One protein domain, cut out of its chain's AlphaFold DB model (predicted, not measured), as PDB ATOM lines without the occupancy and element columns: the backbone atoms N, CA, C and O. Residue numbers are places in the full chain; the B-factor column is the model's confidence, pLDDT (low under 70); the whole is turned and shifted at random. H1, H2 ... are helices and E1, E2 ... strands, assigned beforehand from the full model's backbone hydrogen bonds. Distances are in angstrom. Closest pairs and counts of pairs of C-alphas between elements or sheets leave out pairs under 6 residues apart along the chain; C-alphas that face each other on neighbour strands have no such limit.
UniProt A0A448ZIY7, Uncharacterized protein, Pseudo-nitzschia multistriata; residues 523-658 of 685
ATOM      1  N   SER A 523     -21.203  32.706 -74.291       89.56
ATOM      2  CA  SER A 523     -22.446  32.308 -74.955       89.56
ATOM      3  C   SER A 523     -22.399  32.630 -76.447       89.56
ATOM      4  O   SER A 523     -22.025  33.741 -76.827       89.56
ATOM      5  N   LEU A 524     -22.777  31.666 -77.285       94.00
ATOM      6  CA  LEU A 524     -22.824  31.810 -78.738       94.00
ATOM      7  C   LEU A 524     -24.158  31.294 -79.281       94.00
ATOM      8  O   LEU A 524     -24.529  30.152 -79.022       94.00
ATOM      9  N   GLY A 525     -24.854  32.115 -80.064       92.12
ATOM     10  CA  GLY A 525     -26.099  31.744 -80.731       92.12
ATOM     11  C   GLY A 525     -26.000  31.820 -82.250       92.12
ATOM     12  O   GLY A 525     -25.929  32.906 -82.818       92.12
ATOM     13  N   ILE A 526     -26.057  30.663 -82.905       92.75
ATOM     14  CA  ILE A 526     -26.108  30.488 -84.363       92.75
ATOM     15  C   ILE A 526     -27.302  29.595 -84.746       92.75
ATOM     16  O   ILE A 526     -27.127  28.538 -85.354       92.75
ATOM     17  N   PRO A 527     -28.538  29.965 -84.361       86.94
ATOM     18  CA  PRO A 527     -29.713  29.218 -84.782       86.94
ATOM     19  C   PRO A 527     -30.032  29.470 -86.267       86.94
ATOM     20  O   PRO A 527     -29.846  30.579 -86.758       86.94
ATOM     21  N   PHE A 528     -30.546  28.460 -86.965       86.31
ATOM     22  CA  PHE A 528     -31.094  28.497 -88.326       86.31
ATOM     23  C   PHE A 528     -30.167  29.157 -89.360       86.31
ATOM     24  O   PHE A 528     -30.596  29.990 -90.158       86.31
ATOM     25  N   CYS A 529     -28.886  28.785 -89.354       85.19
ATOM     26  CA  CYS A 529     -27.938  29.143 -90.409       85.19
ATOM     27  C   CYS A 529     -27.788  27.950 -91.364       85.19
ATOM     28  O   CYS A 529     -26.781  27.238 -91.358       85.19
ATOM     29  N   GLU A 530     -28.849  27.676 -92.128       69.69
ATOM     30  CA  GLU A 530     -28.900  26.535 -93.044       69.69
ATOM     31  C   GLU A 530     -27.946  26.697 -94.246       69.69
ATOM     32  O   GLU A 530     -27.622  27.803 -94.659       69.69
ATOM     33  N   GLN A 531     -27.538  25.555 -94.818       64.19
ATOM     34  CA  GLN A 531     -26.657  25.401 -95.993       64.19
ATOM     35  C   GLN A 531     -25.188  25.829 -95.791       64.19
ATOM     36  O   GLN A 531     -24.720  26.772 -96.399       64.19
ATOM     37  N   HIS A 532     -24.411  25.021 -95.054       65.25
ATOM     38  CA  HIS A 532     -22.926  24.976 -95.055       65.25
ATOM     39  C   HIS A 532     -22.160  25.684 -93.921       65.25
ATOM     40  O   HIS A 532     -20.950  25.465 -93.832       65.25
ATOM     41  N   LEU A 533     -22.793  26.450 -93.022       81.44
ATOM     42  CA  LEU A 533     -22.080  26.982 -91.847       81.44
ATOM     43  C   LEU A 533     -21.905  25.928 -90.748       81.44
ATOM     44  O   LEU A 533     -20.789  25.498 -90.463       81.44
ATOM     45  N   VAL A 534     -23.008  25.543 -90.100       84.56
ATOM     46  CA  VAL A 534     -22.972  24.771 -88.853       84.56
ATOM     47  C   VAL A 534     -23.038  23.277 -89.162       84.56
ATOM     48  O   VAL A 534     -24.088  22.715 -89.470       84.56
ATOM     49  N   ASN A 535     -21.885  22.623 -89.072       89.81
ATOM     50  CA  ASN A 535     -21.720  21.176 -89.178       89.81
ATOM     51  C   ASN A 535     -20.753  20.672 -88.088       89.81
ATOM     52  O   ASN A 535     -20.262  21.444 -87.261       89.81
ATOM     53  N   ASN A 536     -20.439  19.375 -88.091       91.31
ATOM     54  CA  ASN A 536     -19.501  18.804 -87.118       91.31
ATOM     55  C   ASN A 536     -18.096  19.454 -87.201       91.31
ATOM     56  O   ASN A 536     -17.453  19.660 -86.179       91.31
ATOM     57  N   ALA A 537     -17.614  19.845 -88.388       91.62
ATOM     58  CA  ALA A 537     -16.320  20.531 -88.513       91.62
ATOM     59  C   ALA A 537     -16.342  21.928 -87.864       91.62
ATOM     60  O   ALA A 537     -15.400  22.301 -87.162       91.62
ATOM     61  N   TRP A 538     -17.441  22.668 -88.030       93.62
ATOM     62  CA  TRP A 538     -17.688  23.931 -87.333       93.62
ATOM     63  C   TRP A 538     -17.689  23.752 -85.819       93.62
ATOM     64  O   TRP A 538     -17.006  24.493 -85.116       93.62
ATOM     65  N   LEU A 539     -18.371  22.727 -85.308       92.50
ATOM     66  CA  LEU A 539     -18.413  22.470 -83.872       92.50
ATOM     67  C   LEU A 539     -17.025  22.125 -83.300       92.50
ATOM     68  O   LEU A 539     -16.681  22.588 -82.212       92.50
ATOM     69  N   GLY A 540     -16.199  21.382 -84.044       92.06
ATOM     70  CA  GLY A 540     -14.805  21.139 -83.663       92.06
ATOM     71  C   GLY A 540     -13.943  22.398 -83.676       92.06
ATOM     72  O   GLY A 540     -13.162  22.620 -82.749       92.06
ATOM     73  N   LEU A 541     -14.141  23.285 -84.656       92.69
ATOM     74  CA  LEU A 541     -13.513  24.605 -84.657       92.69
ATOM     75  C   LEU A 541     -13.921  25.410 -83.411       92.69
ATOM     76  O   LEU A 541     -13.062  26.021 -82.777       92.69
ATOM     77  N   MET A 542     -15.198  25.374 -83.012       91.94
ATOM     78  CA  MET A 542     -15.660  26.088 -81.815       91.94
ATOM     79  C   MET A 542     -15.045  25.522 -80.535       91.94
ATOM     80  O   MET A 542     -14.582  26.283 -79.687       91.94
ATOM     81  N   GLY A 543     -14.992  24.191 -80.415       89.06
ATOM     82  CA  GLY A 543     -14.365  23.514 -79.280       89.06
ATOM     83  C   GLY A 543     -12.884  23.867 -79.130       89.06
ATOM     84  O   GLY A 543     -12.394  23.968 -78.008       89.06
ATOM     85  N   ARG A 544     -12.192  24.109 -80.248       88.62
ATOM     86  CA  ARG A 544     -10.803  24.571 -80.261       88.62
ATOM     87  C   ARG A 544     -10.692  26.052 -79.863       88.62
ATOM     88  O   ARG A 544     -10.034  26.405 -78.893       88.62
ATOM     89  N   HIS A 545     -11.336  26.948 -80.593       89.94
ATOM     90  CA  HIS A 545     -11.016  28.374 -80.475       89.94
ATOM     91  C   HIS A 545     -11.735  29.101 -79.327       89.94
ATOM     92  O   HIS A 545     -11.277  30.162 -78.917       89.94
ATOM     93  N   PHE A 546     -12.801  28.528 -78.753       89.94
ATOM     94  CA  PHE A 546     -13.555  29.141 -77.653       89.94
ATOM     95  C   PHE A 546     -13.478  28.299 -76.370       89.94
ATOM     96  O   PHE A 546     -14.438  27.604 -76.006       89.94
ATOM     97  N   PRO A 547     -12.347  28.349 -75.638       84.12
ATOM     98  CA  PRO A 547     -12.136  27.537 -74.444       84.12
ATOM     99  C   PRO A 547     -13.211  27.746 -73.375       84.12
ATOM    100  O   PRO A 547     -13.639  26.770 -72.751       84.12
ATOM    101  N   HIS A 548     -13.666  28.993 -73.217       84.75
ATOM    102  CA  HIS A 548     -14.578  29.434 -72.166       84.75
ATOM    103  C   HIS A 548     -16.059  29.405 -72.551       84.75
ATOM    104  O   HIS A 548     -16.890  29.748 -71.711       84.75
ATOM    105  N   LEU A 549     -16.420  28.905 -73.733       86.12
ATOM    106  CA  LEU A 549     -17.818  28.815 -74.152       86.12
ATOM    107  C   LEU A 549     -18.611  27.828 -73.273       86.12
ATOM    108  O   LEU A 549     -18.225  26.669 -73.105       86.12
ATOM    109  N   ARG A 550     -19.715  28.312 -72.692       83.50
ATOM    110  CA  ARG A 550     -20.599  27.599 -71.748       83.50
ATOM    111  C   ARG A 550     -22.010  27.396 -72.278       83.50
ATOM    112  O   ARG A 550     -22.676  26.472 -71.830       83.50
ATOM    113  N   ALA A 551     -22.470  28.238 -73.194       83.31
ATOM    114  CA  ALA A 551     -23.791  28.132 -73.796       83.31
ATOM    115  C   ALA A 551     -23.687  28.221 -75.319       83.31
ATOM    116  O   ALA A 551     -22.983  29.082 -75.849       83.31
ATOM    117  N   LEU A 552     -24.378  27.319 -76.010       87.88
ATOM    118  CA  LEU A 552     -24.385  27.228 -77.461       87.88
ATOM    119  C   LEU A 552     -25.816  27.009 -77.969       87.88
ATOM    120  O   LEU A 552     -26.405  25.960 -77.727       87.88
ATOM    121  N   ASP A 553     -26.376  27.976 -78.689       85.12
ATOM    122  CA  ASP A 553     -27.630  27.804 -79.432       85.12
ATOM    123  C   ASP A 553     -27.309  27.499 -80.896       85.12
ATOM    124  O   ASP A 553     -26.798  28.351 -81.615       85.12
ATOM    125  N   VAL A 554     -27.587  26.275 -81.335       88.94
ATOM    126  CA  VAL A 554     -27.372  25.799 -82.711       88.94
ATOM    127  C   VAL A 554     -28.663  25.255 -83.304       88.94
ATOM    128  O   VAL A 554     -28.617  24.418 -84.201       88.94
ATOM    129  N   ARG A 555     -29.826  25.712 -82.828       85.44
ATOM    130  CA  ARG A 555     -31.114  25.214 -83.323       85.44
ATOM    131  C   ARG A 555     -31.231  25.321 -84.845       85.44
ATOM    132  O   ARG A 555     -30.689  26.246 -85.423       85.44
ATOM    133  N   GLY A 556     -31.941  24.411 -85.503       83.38
ATOM    134  CA  GLY A 556     -32.200  24.496 -86.951       83.38
ATOM    135  C   GLY A 556     -31.034  24.112 -87.859       83.38
ATOM    136  O   GLY A 556     -31.151  24.244 -89.070       83.38
ATOM    137  N   ASN A 557     -29.908  23.645 -87.314       87.00
ATOM    138  CA  ASN A 557     -28.755  23.251 -88.117       87.00
ATOM    139  C   ASN A 557     -28.726  21.726 -88.308       87.00
ATOM    140  O   ASN A 557     -28.066  20.990 -87.573       87.00
ATOM    141  N   HIS A 558     -29.440  21.229 -89.317       86.12
ATOM    142  CA  HIS A 558     -29.620  19.791 -89.568       86.12
ATOM    143  C   HIS A 558     -28.335  19.035 -89.934       86.12
ATOM    144  O   HIS A 558     -28.253  17.830 -89.706       86.12
ATOM    145  N   TYR A 559     -27.319  19.721 -90.462       87.25
ATOM    146  CA  TYR A 559     -26.016  19.119 -90.782       87.25
ATOM    147  C   TYR A 559     -25.140  18.845 -89.553       87.25
ATOM    148  O   TYR A 559     -24.120  18.157 -89.665       87.25
ATOM    149  N   LEU A 560     -25.513  19.368 -88.384       88.56
ATOM    150  CA  LEU A 560     -24.883  19.015 -87.122       88.56
ATOM    151  C   LEU A 560     -25.498  17.710 -86.610       88.56
ATOM    152  O   LEU A 560     -26.657  17.692 -86.200       88.56
ATOM    153  N   SER A 561     -24.729  16.620 -86.646       88.50
ATOM    154  CA  SER A 561     -25.241  15.267 -86.381       88.50
ATOM    155  C   SER A 561     -24.699  14.610 -85.116       88.50
ATOM    156  O   SER A 561     -25.255  13.619 -84.652       88.50
ATOM    157  N   ASN A 562     -23.623  15.142 -84.537       88.81
ATOM    158  CA  ASN A 562     -23.081  14.673 -83.265       88.81
ATOM    159  C   ASN A 562     -22.349  15.800 -82.531       88.81
ATOM    160  O   ASN A 562     -22.016  16.831 -83.113       88.81
ATOM    161  N   ILE A 563     -22.065  15.571 -81.248       89.00
ATOM    162  CA  ILE A 563     -21.274  16.483 -80.414       89.00
ATOM    163  C   ILE A 563     -19.815  16.007 -80.247       89.00
ATOM    164  O   ILE A 563     -19.014  16.686 -79.613       89.00
ATOM    165  N   THR A 564     -19.425  14.871 -80.840       89.69
ATOM    166  CA  THR A 564     -18.061  14.307 -80.758       89.69
ATOM    167  C   THR A 564     -16.999  15.305 -81.201       89.69
ATOM    168  O   THR A 564     -15.971  15.467 -80.544       89.69
ATOM    169  N   SER A 565     -17.274  16.014 -82.293       90.25
ATOM    170  CA  SER A 565     -16.358  16.993 -82.877       90.25
ATOM    171  C   SER A 565     -15.978  18.128 -81.922       90.25
ATOM    172  O   SER A 565     -14.836  18.577 -81.952       90.25
ATOM    173  N   TRP A 566     -16.868  18.541 -81.013       89.19
ATOM    174  CA  TRP A 566     -16.546  19.499 -79.949       89.19
ATOM    175  C   TRP A 566     -15.364  19.032 -79.091       89.19
ATOM    176  O   TRP A 566     -14.438  19.797 -78.805       89.19
ATOM    177  N   TYR A 567     -15.397  17.760 -78.688       86.38
ATOM    178  CA  TYR A 567     -14.348  17.141 -77.888       86.38
ATOM    179  C   TYR A 567     -13.081  16.911 -78.712       86.38
ATOM    180  O   TYR A 567     -11.996  17.162 -78.193       86.38
ATOM    181  N   ASP A 568     -13.211  16.531 -79.990       87.88
ATOM    182  CA  ASP A 568     -12.075  16.448 -80.919       87.88
ATOM    183  C   ASP A 568     -11.347  17.805 -80.993       87.88
ATOM    184  O   ASP A 568     -10.135  17.874 -80.806       87.88
ATOM    185  N   GLY A 569     -12.085  18.909 -81.149       87.62
ATOM    186  CA  GLY A 569     -11.535  20.266 -81.142       87.62
ATOM    187  C   GLY A 569     -10.770  20.603 -79.861       87.62
ATOM    188  O   GLY A 569      -9.625  21.053 -79.921       87.62
ATOM    189  N   ARG A 570     -11.357  20.319 -78.693       84.38
ATOM    190  CA  ARG A 570     -10.701  20.539 -77.389       84.38
ATOM    191  C   ARG A 570      -9.469  19.659 -77.184       84.38
ATOM    192  O   ARG A 570      -8.522  20.093 -76.537       84.38
ATOM    193  N   ALA A 571      -9.472  18.446 -77.730       81.38
ATOM    194  CA  ALA A 571      -8.350  17.518 -77.645       81.38
ATOM    195  C   ALA A 571      -7.137  17.968 -78.478       81.38
ATOM    196  O   ALA A 571      -6.008  17.630 -78.130       81.38
ATOM    197  N   THR A 572      -7.347  18.761 -79.538       81.44
ATOM    198  CA  THR A 572      -6.259  19.289 -80.389       81.44
ATOM    199  C   THR A 572      -5.460  20.434 -79.766       81.44
ATOM    200  O   THR A 572      -4.537  20.947 -80.395       81.44
ATOM    201  N   ILE A 573      -5.796  20.863 -78.550       75.06
ATOM    202  CA  ILE A 573      -5.132  21.996 -77.908       75.06
ATOM    203  C   ILE A 573      -3.960  21.521 -77.072       75.06
ATOM    204  O   ILE A 573      -4.035  20.521 -76.355       75.06
ATOM    205  N   ASP A 574      -2.848  22.246 -77.180       60.59
ATOM    206  CA  ASP A 574      -1.645  21.909 -76.441       60.59
ATOM    207  C   ASP A 574      -1.859  22.009 -74.937       60.59
ATOM    208  O   ASP A 574      -2.307  23.028 -74.405       60.59
ATOM    209  N   SER A 575      -1.502  20.924 -74.249       51.84
ATOM    210  CA  SER A 575      -1.614  20.743 -72.800       51.84
ATOM    211  C   SER A 575      -0.713  21.681 -71.990       51.84
ATOM    212  O   SER A 575      -0.843  21.744 -70.772       51.84
ATOM    213  N   SER A 576       0.187  22.415 -72.650       47.22
ATOM    214  CA  SER A 576       0.966  23.515 -72.070       47.22
ATOM    215  C   SER A 576       0.181  24.826 -71.998       47.22
ATOM    216  O   SER A 576       0.528  25.706 -71.213       47.22
ATOM    217  N   SER A 577      -0.886  24.972 -72.790       52.72
ATOM    218  CA  SER A 577      -1.746  26.143 -72.723       52.72
ATOM    219  C   SER A 577      -2.725  25.973 -71.560       52.72
ATOM    220  O   SER A 577      -3.601  25.111 -71.573       52.72
ATOM    221  N   SER A 578      -2.630  26.830 -70.544       51.47
ATOM    222  CA  SER A 578      -3.597  26.923 -69.436       51.47
ATOM    223  C   SER A 578      -4.997  27.383 -69.886       51.47
ATOM    224  O   SER A 578      -5.793  27.842 -69.069       51.47
ATOM    225  N   LYS A 579      -5.285  27.325 -71.194       55.97
ATOM    226  CA  LYS A 579      -6.425  27.963 -71.848       55.97
ATOM    227  C   LYS A 579      -7.716  27.166 -71.686       55.97
ATOM    228  O   LYS A 579      -8.767  27.784 -71.634       55.97
ATOM    229  N   ILE A 580      -7.687  25.835 -71.553       60.06
ATOM    230  CA  ILE A 580      -8.923  25.038 -71.440       60.06
ATOM    231  C   ILE A 580      -9.088  24.389 -70.072       60.06
ATOM    232  O   ILE A 580      -8.326  23.506 -69.684       60.06
ATOM    233  N   ASN A 581     -10.202  24.711 -69.414       62.72
ATOM    234  CA  ASN A 581     -10.757  23.859 -68.374       62.72
ATOM    235  C   ASN A 581     -11.477  22.666 -69.031       62.72
ATOM    236  O   ASN A 581     -12.600  22.783 -69.526       62.72
ATOM    237  N   THR A 582     -10.828  21.500 -69.060       56.28
ATOM    238  CA  THR A 582     -11.399  20.276 -69.645       56.28
ATOM    239  C   THR A 582     -12.638  19.793 -68.901       56.28
ATOM    240  O   THR A 582     -13.425  19.065 -69.496       56.28
ATOM    241  N   LYS A 583     -12.872  20.233 -67.659       59.09
ATOM    242  CA  LYS A 583     -14.065  19.922 -66.859       59.09
ATOM    243  C   LYS A 583     -15.207  20.926 -67.031       59.09
ATOM    244  O   LYS A 583     -16.233  20.766 -66.393       59.09
ATOM    245  N   GLN A 584     -15.062  21.920 -67.906       68.88
ATOM    246  CA  GLN A 584     -16.034  23.000 -68.049       68.88
ATOM    247  C   GLN A 584     -17.437  22.524 -68.461       68.88
ATOM    248  O   GLN A 584     -17.588  21.731 -69.398       68.88
ATOM    249  N   SER A 585     -18.454  23.090 -67.804       75.25
ATOM    250  CA  SER A 585     -19.860  22.882 -68.164       75.25
ATOM    251  C   SER A 585     -20.219  23.529 -69.503       75.25
ATOM    252  O   SER A 585     -19.774  24.638 -69.813       75.25
ATOM    253  N   LEU A 586     -21.055  22.842 -70.278       80.81
ATOM    254  CA  LEU A 586     -21.560  23.307 -71.568       80.81
ATOM    255  C   LEU A 586     -23.043  22.985 -71.680       80.81
ATOM    256  O   LEU A 586     -23.435  21.841 -71.471       80.81
ATOM    257  N   VAL A 587     -23.846  23.959 -72.085       81.25
ATOM    258  CA  VAL A 587     -25.234  23.741 -72.475       81.25
ATOM    259  C   VAL A 587     -25.391  24.008 -73.960       81.25
ATOM    260  O   VAL A 587     -24.967  25.051 -74.452       81.25
ATOM    261  N   VAL A 588     -26.002  23.067 -74.671       83.88
ATOM    262  CA  VAL A 588     -26.250  23.151 -76.107       83.88
ATOM    263  C   VAL A 588     -27.747  23.042 -76.359       83.88
ATOM    264  O   VAL A 588     -28.361  22.039 -75.998       83.88
ATOM    265  N   LEU A 589     -28.338  24.042 -77.008       81.56
ATOM    266  CA  LEU A 589     -29.645  23.892 -77.635       81.56
ATOM    267  C   LEU A 589     -29.466  23.457 -79.083       81.56
ATOM    268  O   LEU A 589     -29.071  24.250 -79.932       81.56
ATOM    269  N   ALA A 590     -29.810  22.207 -79.368       80.56
ATOM    270  CA  ALA A 590     -29.709  21.619 -80.697       80.56
ATOM    271  C   ALA A 590     -31.055  21.070 -81.193       80.56
ATOM    272  O   ALA A 590     -31.111  20.034 -81.856       80.56
ATOM    273  N   ARG A 591     -32.165  21.758 -80.886       78.81
ATOM    274  CA  ARG A 591     -33.464  21.444 -81.505       78.81
ATOM    275  C   ARG A 591     -33.372  21.665 -83.020       78.81
ATOM    276  O   ARG A 591     -32.712  22.586 -83.479       78.81
ATOM    277  N   TYR A 592     -34.030  20.825 -83.797       78.31
ATOM    278  CA  TYR A 592     -33.999  20.773 -85.258       78.31
ATOM    279  C   TYR A 592     -32.590  20.545 -85.838       78.31
ATOM    280  O   TYR A 592     -32.280  21.002 -86.933       78.31
ATOM    281  N   CYS A 593     -31.726  19.847 -85.095       81.94
ATOM    282  CA  CYS A 593     -30.422  19.369 -85.567       81.94
ATOM    283  C   CYS A 593     -30.459  17.858 -85.824       81.94
ATOM    284  O   CYS A 593     -31.327  17.160 -85.311       81.94
ATOM    285  N   GLY A 594     -29.469  17.331 -86.545       82.25
ATOM    286  CA  GLY A 594     -29.296  15.889 -86.751       82.25
ATOM    287  C   GLY A 594     -28.745  15.129 -85.536       82.25
ATOM    288  O   GLY A 594     -28.487  13.931 -85.641       82.25
ATOM    289  N   ILE A 595     -28.516  15.802 -84.403       84.25
ATOM    290  CA  ILE A 595     -28.061  15.156 -83.168       84.25
ATOM    291  C   ILE A 595     -29.157  14.206 -82.671       84.25
ATOM    292  O   ILE A 595     -30.331  14.561 -82.622       84.25
ATOM    293  N   SER A 596     -28.761  12.993 -82.292       82.81
ATOM    294  CA  SER A 596     -29.636  11.939 -81.762       82.81
ATOM    295  C   SER A 596     -29.135  11.411 -80.417       82.81
ATOM    296  O   SER A 596     -27.946  11.535 -80.115       82.81
ATOM    297  N   GLN A 597     -30.001  10.745 -79.648       81.56
ATOM    298  CA  GLN A 597     -29.600  10.023 -78.435       81.56
ATOM    299  C   GLN A 597     -28.432   9.058 -78.713       81.56
ATOM    300  O   GLN A 597     -27.411   9.110 -78.031       81.56
ATOM    301  N   ASN A 598     -28.516   8.286 -79.804       84.62
ATOM    302  CA  ASN A 598     -27.448   7.382 -80.241       84.62
ATOM    303  C   ASN A 598     -26.117   8.112 -80.475       84.62
ATOM    304  O   ASN A 598     -25.066   7.612 -80.091       84.62
ATOM    305  N   SER A 599     -26.143   9.310 -81.071       86.62
ATOM    306  CA  SER A 599     -24.923  10.101 -81.291       86.62
ATOM    307  C   SER A 599     -24.304  10.621 -79.986       86.62
ATOM    308  O   SER A 599     -23.081  10.750 -79.877       86.62
ATOM    309  N   VAL A 600     -25.131  10.900 -78.971       84.06
ATOM    310  CA  VAL A 600     -24.666  11.299 -77.636       84.06
ATOM    311  C   VAL A 600     -24.056  10.098 -76.920       84.06
ATOM    312  O   VAL A 600     -22.963  10.215 -76.372       84.06
ATOM    313  N   GLU A 601     -24.697   8.932 -76.979       83.88
ATOM    314  CA  GLU A 601     -24.149   7.679 -76.448       83.88
ATOM    315  C   GLU A 601     -22.838   7.285 -77.131       83.88
ATOM    316  O   GLU A 601     -21.878   6.905 -76.462       83.88
ATOM    317  N   GLU A 602     -22.754   7.426 -78.453       86.31
ATOM    318  CA  GLU A 602     -21.512   7.230 -79.195       86.31
ATOM    319  C   GLU A 602     -20.433   8.207 -78.716       86.31
ATOM    320  O   GLU A 602     -19.304   7.795 -78.452       86.31
ATOM    321  N   THR A 603     -20.784   9.478 -78.498       87.81
ATOM    322  CA  THR A 603     -19.852  10.458 -77.926       87.81
ATOM    323  C   THR A 603     -19.380  10.037 -76.532       87.81
ATOM    324  O   THR A 603     -18.191  10.148 -76.244       87.81
ATOM    325  N   LYS A 604     -20.269   9.509 -75.678       84.25
ATOM    326  CA  LYS A 604     -19.900   8.965 -74.360       84.25
ATOM    327  C   LYS A 604     -18.943   7.781 -74.483       84.25
ATOM    328  O   LYS A 604     -17.972   7.722 -73.738       84.25
ATOM    329  N   ARG A 605     -19.161   6.873 -75.442       84.12
ATOM    330  CA  ARG A 605     -18.253   5.739 -75.711       84.12
ATOM    331  C   ARG A 605     -16.888   6.199 -76.214       84.12
ATOM    332  O   ARG A 605     -15.879   5.604 -75.852       84.12
ATOM    333  N   ILE A 606     -16.860   7.243 -77.042       83.56
ATOM    334  CA  ILE A 606     -15.627   7.840 -77.561       83.56
ATOM    335  C   ILE A 606     -14.922   8.667 -76.482       83.56
ATOM    336  O   ILE A 606     -13.711   8.735 -76.458       83.56
ATOM    337  N   TYR A 607     -15.622   9.323 -75.570       78.81
ATOM    338  CA  TYR A 607     -14.986  10.162 -74.558       78.81
ATOM    339  C   TYR A 607     -15.466   9.780 -73.158       78.81
ATOM    340  O   TYR A 607     -16.020  10.625 -72.461       78.81
ATOM    341  N   PRO A 608     -15.223   8.547 -72.681       71.31
ATOM    342  CA  PRO A 608     -15.825   8.048 -71.444       71.31
ATOM    343  C   PRO A 608     -15.423   8.865 -70.214       71.31
ATOM    344  O   PRO A 608     -16.201   9.018 -69.293       71.31
ATOM    345  N   LEU A 609     -14.247   9.487 -70.202       68.19
ATOM    346  CA  LEU A 609     -13.805  10.273 -69.046       68.19
ATOM    347  C   LEU A 609     -14.163  11.763 -69.151       68.19
ATOM    348  O   LEU A 609     -14.322  12.439 -68.139       68.19
ATOM    349  N   ALA A 610     -14.311  12.290 -70.372       66.38
ATOM    350  CA  ALA A 610     -14.683  13.690 -70.594       66.38
ATOM    351  C   ALA A 610     -16.203  13.891 -70.744       66.38
ATOM    352  O   ALA A 610     -16.700  14.988 -70.480       66.38
ATOM    353  N   ALA A 611     -16.917  12.842 -71.154       64.50
ATOM    354  CA  ALA A 611     -18.349  12.803 -71.424       64.50
ATOM    355  C   ALA A 611     -19.099  11.703 -70.639       64.50
ATOM    356  O   ALA A 611     -20.327  11.734 -70.629       64.50
ATOM    357  N   GLY A 612     -18.414  10.740 -70.004       52.31
ATOM    358  CA  GLY A 612     -19.006   9.481 -69.514       52.31
ATOM    359  C   GLY A 612     -18.885   9.203 -68.008       52.31
ATOM    360  O   GLY A 612     -18.477   8.118 -67.606       52.31
ATOM    361  N   GLY A 613     -19.335  10.141 -67.177       59.06
ATOM    362  CA  GLY A 613     -20.141   9.751 -66.014       59.06
ATOM    363  C   GLY A 613     -21.616   9.761 -66.429       59.06
ATOM    364  O   GLY A 613     -21.973  10.554 -67.307       59.06
ATOM    365  N   ASP A 614     -22.470   8.926 -65.832       54.50
ATOM    366  CA  ASP A 614     -23.899   8.852 -66.200       54.50
ATOM    367  C   ASP A 614     -24.602  10.226 -66.127       54.50
ATOM    368  O   ASP A 614     -25.421  10.545 -66.992       54.50
ATOM    369  N   ASP A 615     -24.137  11.105 -65.230       56.97
ATOM    370  CA  ASP A 615     -24.636  12.476 -65.031       56.97
ATOM    371  C   ASP A 615     -23.853  13.582 -65.772       56.97
ATOM    372  O   ASP A 615     -24.207  14.764 -65.691       56.97
ATOM    373  N   ALA A 616     -22.761  13.246 -66.470       65.75
ATOM    374  CA  ALA A 616     -21.811  14.243 -66.973       65.75
ATOM    375  C   ALA A 616     -22.199  14.838 -68.328       65.75
ATOM    376  O   ALA A 616     -21.954  16.020 -68.530       65.75
ATOM    377  N   LEU A 617     -22.776  14.058 -69.247       74.81
ATOM    378  CA  LEU A 617     -23.337  14.530 -70.519       74.81
ATOM    379  C   LEU A 617     -24.771  14.015 -70.625       74.81
ATOM    380  O   LEU A 617     -25.013  12.861 -70.973       74.81
ATOM    381  N   THR A 618     -25.730  14.861 -70.292       69.12
ATOM    382  CA  THR A 618     -27.143  14.501 -70.211       69.12
ATOM    383  C   THR A 618     -27.928  15.209 -71.289       69.12
ATOM    384  O   THR A 618     -27.750  16.403 -71.531       69.12
ATOM    385  N   VAL A 619     -28.843  14.479 -71.895       70.25
ATOM    386  CA  VAL A 619     -29.884  15.052 -72.727       70.25
ATOM    387  C   VAL A 619     -31.004  15.528 -71.800       70.25
ATOM    388  O   VAL A 619     -31.511  14.753 -70.997       70.25
ATOM    389  N   VAL A 620     -31.308  16.827 -71.826       62.78
ATOM    390  CA  VAL A 620     -32.155  17.504 -70.821       62.78
ATOM    391  C   VAL A 620     -33.582  17.726 -71.312       62.78
ATOM    392  O   VAL A 620     -34.496  17.831 -70.499       62.78
ATOM    393  N   THR A 621     -33.798  17.802 -72.625       58.50
ATOM    394  CA  THR A 621     -35.130  18.009 -73.197       58.50
ATOM    395  C   THR A 621     -35.383  17.072 -74.370       58.50
ATOM    396  O   THR A 621     -34.767  17.201 -75.428       58.50
ATOM    397  N   GLU A 622     -36.337  16.164 -74.174       51.62
ATOM    398  CA  GLU A 622     -37.167  15.607 -75.239       51.62
ATOM    399  C   GLU A 622     -38.332  16.564 -75.413       51.62
ATOM    400  O   GLU A 622     -39.129  16.787 -74.508       51.62
ATOM    401  N   SER A 623     -38.405  17.207 -76.560       40.38
ATOM    402  CA  SER A 623     -39.613  17.913 -76.959       40.38
ATOM    403  C   SER A 623     -39.961  17.398 -78.328       40.38
ATOM    404  O   SER A 623     -39.035  17.302 -79.122       40.38
ATOM    405  N   ASP A 624     -41.241  17.132 -78.551       40.47
ATOM    406  CA  ASP A 624     -42.004  16.551 -79.670       40.47
ATOM    407  C   ASP A 624     -41.545  16.856 -81.131       40.47
ATOM    408  O   ASP A 624     -42.359  17.010 -82.039       40.47
ATOM    409  N   GLY A 625     -40.244  16.958 -81.398       46.44
ATOM    410  CA  GLY A 625     -39.597  17.343 -82.647       46.44
ATOM    411  C   GLY A 625     -38.139  16.860 -82.708       46.44
ATOM    412  O   GLY A 625     -37.579  16.374 -81.732       46.44
ATOM    413  N   ILE A 626     -37.521  16.966 -83.888       47.72
ATOM    414  CA  ILE A 626     -36.139  16.524 -84.155       47.72
ATOM    415  C   ILE A 626     -35.153  17.374 -83.323       47.72
ATOM    416  O   ILE A 626     -35.332  18.586 -83.273       47.72
ATOM    417  N   GLY A 627     -34.110  16.789 -82.719       46.53
ATOM    418  CA  GLY A 627     -33.016  17.492 -82.015       46.53
ATOM    419  C   GLY A 627     -33.178  17.646 -80.488       46.53
ATOM    420  O   GLY A 627     -34.275  17.511 -79.961       46.53
ATOM    421  N   TRP A 628     -32.084  17.941 -79.764       54.00
ATOM    422  CA  TRP A 628     -32.000  17.776 -78.295       54.00
ATOM    423  C   TRP A 628     -31.375  18.968 -77.560       54.00
ATOM    424  O   TRP A 628     -30.482  19.638 -78.081       54.00
ATOM    425  N   GLY A 629     -31.803  19.209 -76.317       57.03
ATOM    426  CA  GLY A 629     -31.043  20.008 -75.352       57.03
ATOM    427  C   GLY A 629     -29.989  19.142 -74.662       57.03
ATOM    428  O   GLY A 629     -30.324  18.089 -74.128       57.03
ATOM    429  N   ILE A 630     -28.727  19.564 -74.662       63.16
ATOM    430  CA  ILE A 630     -27.603  18.791 -74.120       63.16
ATOM    431  C   ILE A 630     -26.943  19.603 -73.011       63.16
ATOM    432  O   ILE A 630     -26.567  20.751 -73.224       63.16
ATOM    433  N   LEU A 631     -26.771  19.008 -71.840       63.56
ATOM    434  CA  LEU A 631     -26.052  19.583 -70.711       63.56
ATOM    435  C   LEU A 631     -24.840  18.723 -70.401       63.56
ATOM    436  O   LEU A 631     -24.959  17.522 -70.180       63.56
ATOM    437  N   ARG A 632     -23.684  19.367 -70.312       66.88
ATOM    438  CA  ARG A 632     -22.482  18.803 -69.727       66.88
ATOM    439  C   ARG A 632     -22.232  19.412 -68.348       66.88
ATOM    440  O   ARG A 632     -22.128  20.636 -68.265       66.88
ATOM    441  N   ARG A 633     -22.090  18.591 -67.302       56.69
ATOM    442  CA  ARG A 633     -21.745  19.014 -65.928       56.69
ATOM    443  C   ARG A 633     -20.249  18.842 -65.644       56.69
ATOM    444  O   ARG A 633     -19.595  17.991 -66.246       56.69
ATOM    445  N   GLU A 634     -19.708  19.636 -64.717       58.81
ATOM    446  CA  GLU A 634     -18.324  19.453 -64.251       58.81
ATOM    447  C   GLU A 634     -18.230  18.202 -63.364       58.81
ATOM    448  O   GLU A 634     -19.014  18.039 -62.432       58.81
ATOM    449  N   ALA A 635     -17.284  17.302 -63.650       54.03
ATOM    450  CA  ALA A 635     -17.096  16.080 -62.866       54.03
ATOM    451  C   ALA A 635     -16.449  16.383 -61.501       54.03
ATOM    452  O   ALA A 635     -15.334  16.927 -61.453       54.03
ATOM    453  N   THR A 636     -17.112  15.971 -60.415       47.97
ATOM    454  CA  THR A 636     -16.665  16.138 -59.018       47.97
ATOM    455  C   THR A 636     -15.437  15.295 -58.670       47.97
ATOM    456  O   THR A 636     -14.655  15.689 -57.809       47.97
ATOM    457  N   ASP A 637     -15.191  14.200 -59.396       46.19
ATOM    458  CA  ASP A 637     -14.182  13.218 -58.996       46.19
ATOM    459  C   ASP A 637     -12.819  13.405 -59.694       46.19
ATOM    460  O   ASP A 637     -12.689  13.843 -60.846       46.19
ATOM    461  N   GLY A 638     -11.760  13.118 -58.933       41.34
ATOM    462  CA  GLY A 638     -10.345  13.428 -59.184       41.34
ATOM    463  C   GLY A 638      -9.632  12.618 -60.275       41.34
ATOM    464  O   GLY A 638      -8.418  12.442 -60.196       41.34
ATOM    465  N   GLY A 639     -10.337  12.143 -61.303       44.91
ATOM    466  CA  GLY A 639      -9.716  11.488 -62.455       44.91
ATOM    467  C   GLY A 639      -8.999  12.497 -63.359       44.91
ATOM    468  O   GLY A 639      -9.639  13.247 -64.097       44.91
ATOM    469  N   LYS A 640      -7.663  12.534 -63.317       48.47
ATOM    470  CA  LYS A 640      -6.847  13.249 -64.312       48.47
ATOM    471  C   LYS A 640      -6.793  12.409 -65.586       48.47
ATOM    472  O   LYS A 640      -5.945  11.535 -65.698       48.47
ATOM    473  N   SER A 641      -7.658  12.672 -66.553       51.59
ATOM    474  CA  SER A 641      -7.457  12.132 -67.900       51.59
ATOM    475  C   SER A 641      -7.703  13.197 -68.950       51.59
ATOM    476  O   SER A 641      -8.725  13.888 -68.926       51.59
ATOM    477  N   ASN A 642      -6.752  13.320 -69.865       62.62
ATOM    478  CA  ASN A 642      -6.740  14.324 -70.908       62.62
ATOM    479  C   ASN A 642      -7.532  13.812 -72.133       62.62
ATOM    480  O   ASN A 642      -7.166  12.762 -72.664       62.62
ATOM    481  N   PRO A 643      -8.570  14.524 -72.624       66.81
ATOM    482  CA  PRO A 643      -9.263  14.192 -73.880       66.81
ATOM    483  C   PRO A 643      -8.313  13.915 -75.059       66.81
ATOM    484  O   PRO A 643      -8.636  13.126 -75.948       66.81
ATOM    485  N   ARG A 644      -7.116  14.515 -75.027       72.50
ATOM    486  CA  ARG A 644      -6.025  14.305 -75.981       72.50
ATOM    487  C   ARG A 644      -5.592  12.848 -76.137       72.50
ATOM    488  O   ARG A 644      -5.448  12.400 -77.266       72.50
ATOM    489  N   GLU A 645      -5.452  12.089 -75.051       71.25
ATOM    490  CA  GLU A 645      -4.988  10.692 -75.132       71.25
ATOM    491  C   GLU A 645      -5.966   9.818 -75.922       71.25
ATOM    492  O   GLU A 645      -5.572   8.971 -76.725       71.25
ATOM    493  N   HIS A 646      -7.269  10.035 -75.720       71.50
ATOM    494  CA  HIS A 646      -8.290   9.302 -76.457       71.50
ATOM    495  C   HIS A 646      -8.298   9.695 -77.943       71.50
ATOM    496  O   HIS A 646      -8.434   8.840 -78.825       71.50
ATOM    497  N   TYR A 647      -8.137  10.986 -78.229       78.06
ATOM    498  CA  TYR A 647      -8.047  11.492 -79.594       78.06
ATOM    499  C   TYR A 647      -6.825  10.929 -80.340       78.06
ATOM    500  O   TYR A 647      -6.967  10.424 -81.453       78.06
ATOM    501  N   GLU A 648      -5.649  10.923 -79.708       80.12
ATOM    502  CA  GLU A 648      -4.412  10.372 -80.276       80.12
ATOM    503  C   GLU A 648      -4.555   8.874 -80.596       80.12
ATOM    504  O   GLU A 648      -4.270   8.461 -81.723       80.12
ATOM    505  N   ARG A 649      -5.131   8.073 -79.685       77.81
ATOM    506  CA  ARG A 649      -5.429   6.649 -79.948       77.81
ATOM    507  C   ARG A 649      -6.371   6.451 -81.136       77.81
ATOM    508  O   ARG A 649      -6.179   5.531 -81.933       77.81
ATOM    509  N   ARG A 650      -7.394   7.301 -81.283       80.38
ATOM    510  CA  ARG A 650      -8.296   7.263 -82.448       80.38
ATOM    511  C   ARG A 650      -7.565   7.593 -83.743       80.38
ATOM    512  O   ARG A 650      -7.815   6.932 -84.750       80.38
ATOM    513  N   LEU A 651      -6.665   8.573 -83.718       79.94
ATOM    514  CA  LEU A 651      -5.860   8.954 -84.874       79.94
ATOM    515  C   LEU A 651      -4.938   7.802 -85.308       79.94
ATOM    516  O   LEU A 651      -4.857   7.489 -86.493       79.94
ATOM    517  N   GLU A 652      -4.287   7.125 -84.362       79.31
ATOM    518  CA  GLU A 652      -3.449   5.948 -84.632       79.31
ATOM    519  C   GLU A 652      -4.261   4.755 -85.158       79.31
ATOM    520  O   GLU A 652      -3.865   4.088 -86.121       79.31
ATOM    521  N   ALA A 653      -5.444   4.510 -84.591       77.56
ATOM    522  CA  ALA A 653      -6.366   3.490 -85.085       77.56
ATOM    523  C   ALA A 653      -6.854   3.798 -86.513       77.56
ATOM    524  O   ALA A 653      -6.946   2.899 -87.348       77.56
ATOM    525  N   ALA A 654      -7.126   5.067 -86.830       77.19
ATOM    526  CA  ALA A 654      -7.497   5.495 -88.175       77.19
ATOM    527  C   ALA A 654      -6.328   5.341 -89.161       77.19
ATOM    528  O   ALA A 654      -6.512   4.763 -90.232       77.19
ATOM    529  N   LYS A 655      -5.114   5.762 -88.777       79.62
ATOM    530  CA  LYS A 655      -3.889   5.582 -89.575       79.62
ATOM    531  C   LYS A 655      -3.605   4.106 -89.856       79.62
ATOM    532  O   LYS A 655      -3.315   3.750 -90.993       79.62
ATOM    533  N   SER A 656      -3.745   3.233 -88.859       77.06
ATOM    534  CA  SER A 656      -3.542   1.788 -89.036       77.06
ATOM    535  C   SER A 656      -4.631   1.134 -89.895       77.06
ATOM    536  O   SER A 656      -4.322   0.239 -90.680       77.06
ATOM    537  N   ARG A 657      -5.889   1.591 -89.821       77.19
ATOM    538  CA  ARG A 657      -6.959   1.157 -90.740       77.19
ATOM    539  C   ARG A 657      -6.716   1.632 -92.170       77.19
ATOM    540  O   ARG A 657      -6.865   0.832 -93.085       77.19
ATOM    541  N   ALA A 658      -6.303   2.883 -92.360       73.62
ATOM    542  CA  ALA A 658      -5.948   3.420 -93.671       73.62
ATOM    543  C   ALA A 658      -4.752   2.668 -94.275       73.62
ATOM    544  O   ALA A 658      -4.812   2.266 -95.433       73.62
TER     545      ALA A 658
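AT A GLANCE: This is residues 523 to 658 of the 685 residues of an uncharacterized protein of Pseudo-nitzschia multistriata (UniProt A0A448ZIY7). One twisted sheet of five strands makes a wall with helices on one side of it and its other face bare: H3 packs over the E4 and E5 end, while H1 and H2 lie side by side, set farther off from the strands. H5 starts against H2 and runs off steeply, and its residues 651 to 658 stick out from a compact body. The printed part has 136 residues, with five named helices and five named strands in the order E1 H1 E2 H2 E3 H3 H4 E4 E5 H5. The sheet is mixed, in the order E1 E2 E3 E5 E4, and the class is mixed, helices and strands. The whole is compact, with a radius of gyration of the C-alphas of 14.5 A and spans of 39 by 38 by 26 A.

IN THESE COORDINATES: Strand E1 is residues 523 to 525, and its first C-alpha, that of Ser 523, is at (-22.446, 32.308, -74.955). E2 is residues 551 to 553. E3, residues 586 to 591, is 15.6 A long from first to last C-alpha; E5, residues 627 to 632, is 16.2 A long, and E4, residues 617 to 621, 12.6 A. H3 is residues 597 to 606, 14.2 A long, from C-alpha 597 at (-29.600, 10.023, -78.435). H4 is residues 608 to 611. H1, residues 536 to 545, is 14.4 A long, and H2, residues 564 to 571, 10.7 A. H5, residues 643 to 658, is the longest helix at 22.8 A and ends with C-alpha 658 at (-5.948, 3.420, -93.671).

HOW THE PARTS SIT: The sheet is twisted, its C-alphas lying up to 4.3 A off their best plane; E1 and E4 are its edge strands. E1 and E2 are parallel, with N 553 and O 524 2.9 A apart. E2 and E3 are parallel, with N 552 and O 587 at 2.8 A. E3 and E5 are antiparallel at 175 degrees, with N 588 and O 630 at 2.8 A. E4 and E5 form an antiparallel hairpin at 136 degrees, with N 618 and O 631 at 2.8 A. Two strand-helix-strand units, each two parallel neighbour strands with a helix between, are E1, H1, E2 and E2, H2, E3; E3, H3 H4, E4 is a split one, with E5 between its strands. The three crossovers are right-handed. H3 is on the sheet at a height of 10.0 A, over E4 and only just over E5, where 3 of its C-alphas fall; on the local plane it runs along E4 at 3 degrees. H4 only grazes the sheet with residues 608 to 611. H1, H2 and H5 are not on it. H2 is the hub. It touches H1 at a shallow tilt of 26 degrees, the same way, the closest C-alphas being those of Gly 540 and Gly 569, 4.2 A apart. H2 and H3 only just touch, with 3 pairs of C-alphas within 8 A, closest at Thr 564 and Thr 603, 5.1 A. H5 touches H2 with residues 643 to 647 alone, at a steep tilt of 67 degrees, opposite ways; the closest C-alphas, of Ala 571 and Arg 644, are 4.3 A apart. In H1, H2, H3 and H5 every O i to N i+4 pair is within hydrogen-bond range; H4 is too short for one, and its single O i to N i+3 pair is not within range.

THE WHOLE: The C-alphas farthest apart, those of Ser 576 and Asp 624, are 44.2 A apart. The printed part has no cut. The link from H2 to E3, residues 572 to 585, is long. Mean pLDDT of the printed part is 74.5; 47 residues are under 70, among them 574 to 584 and 620 to 643.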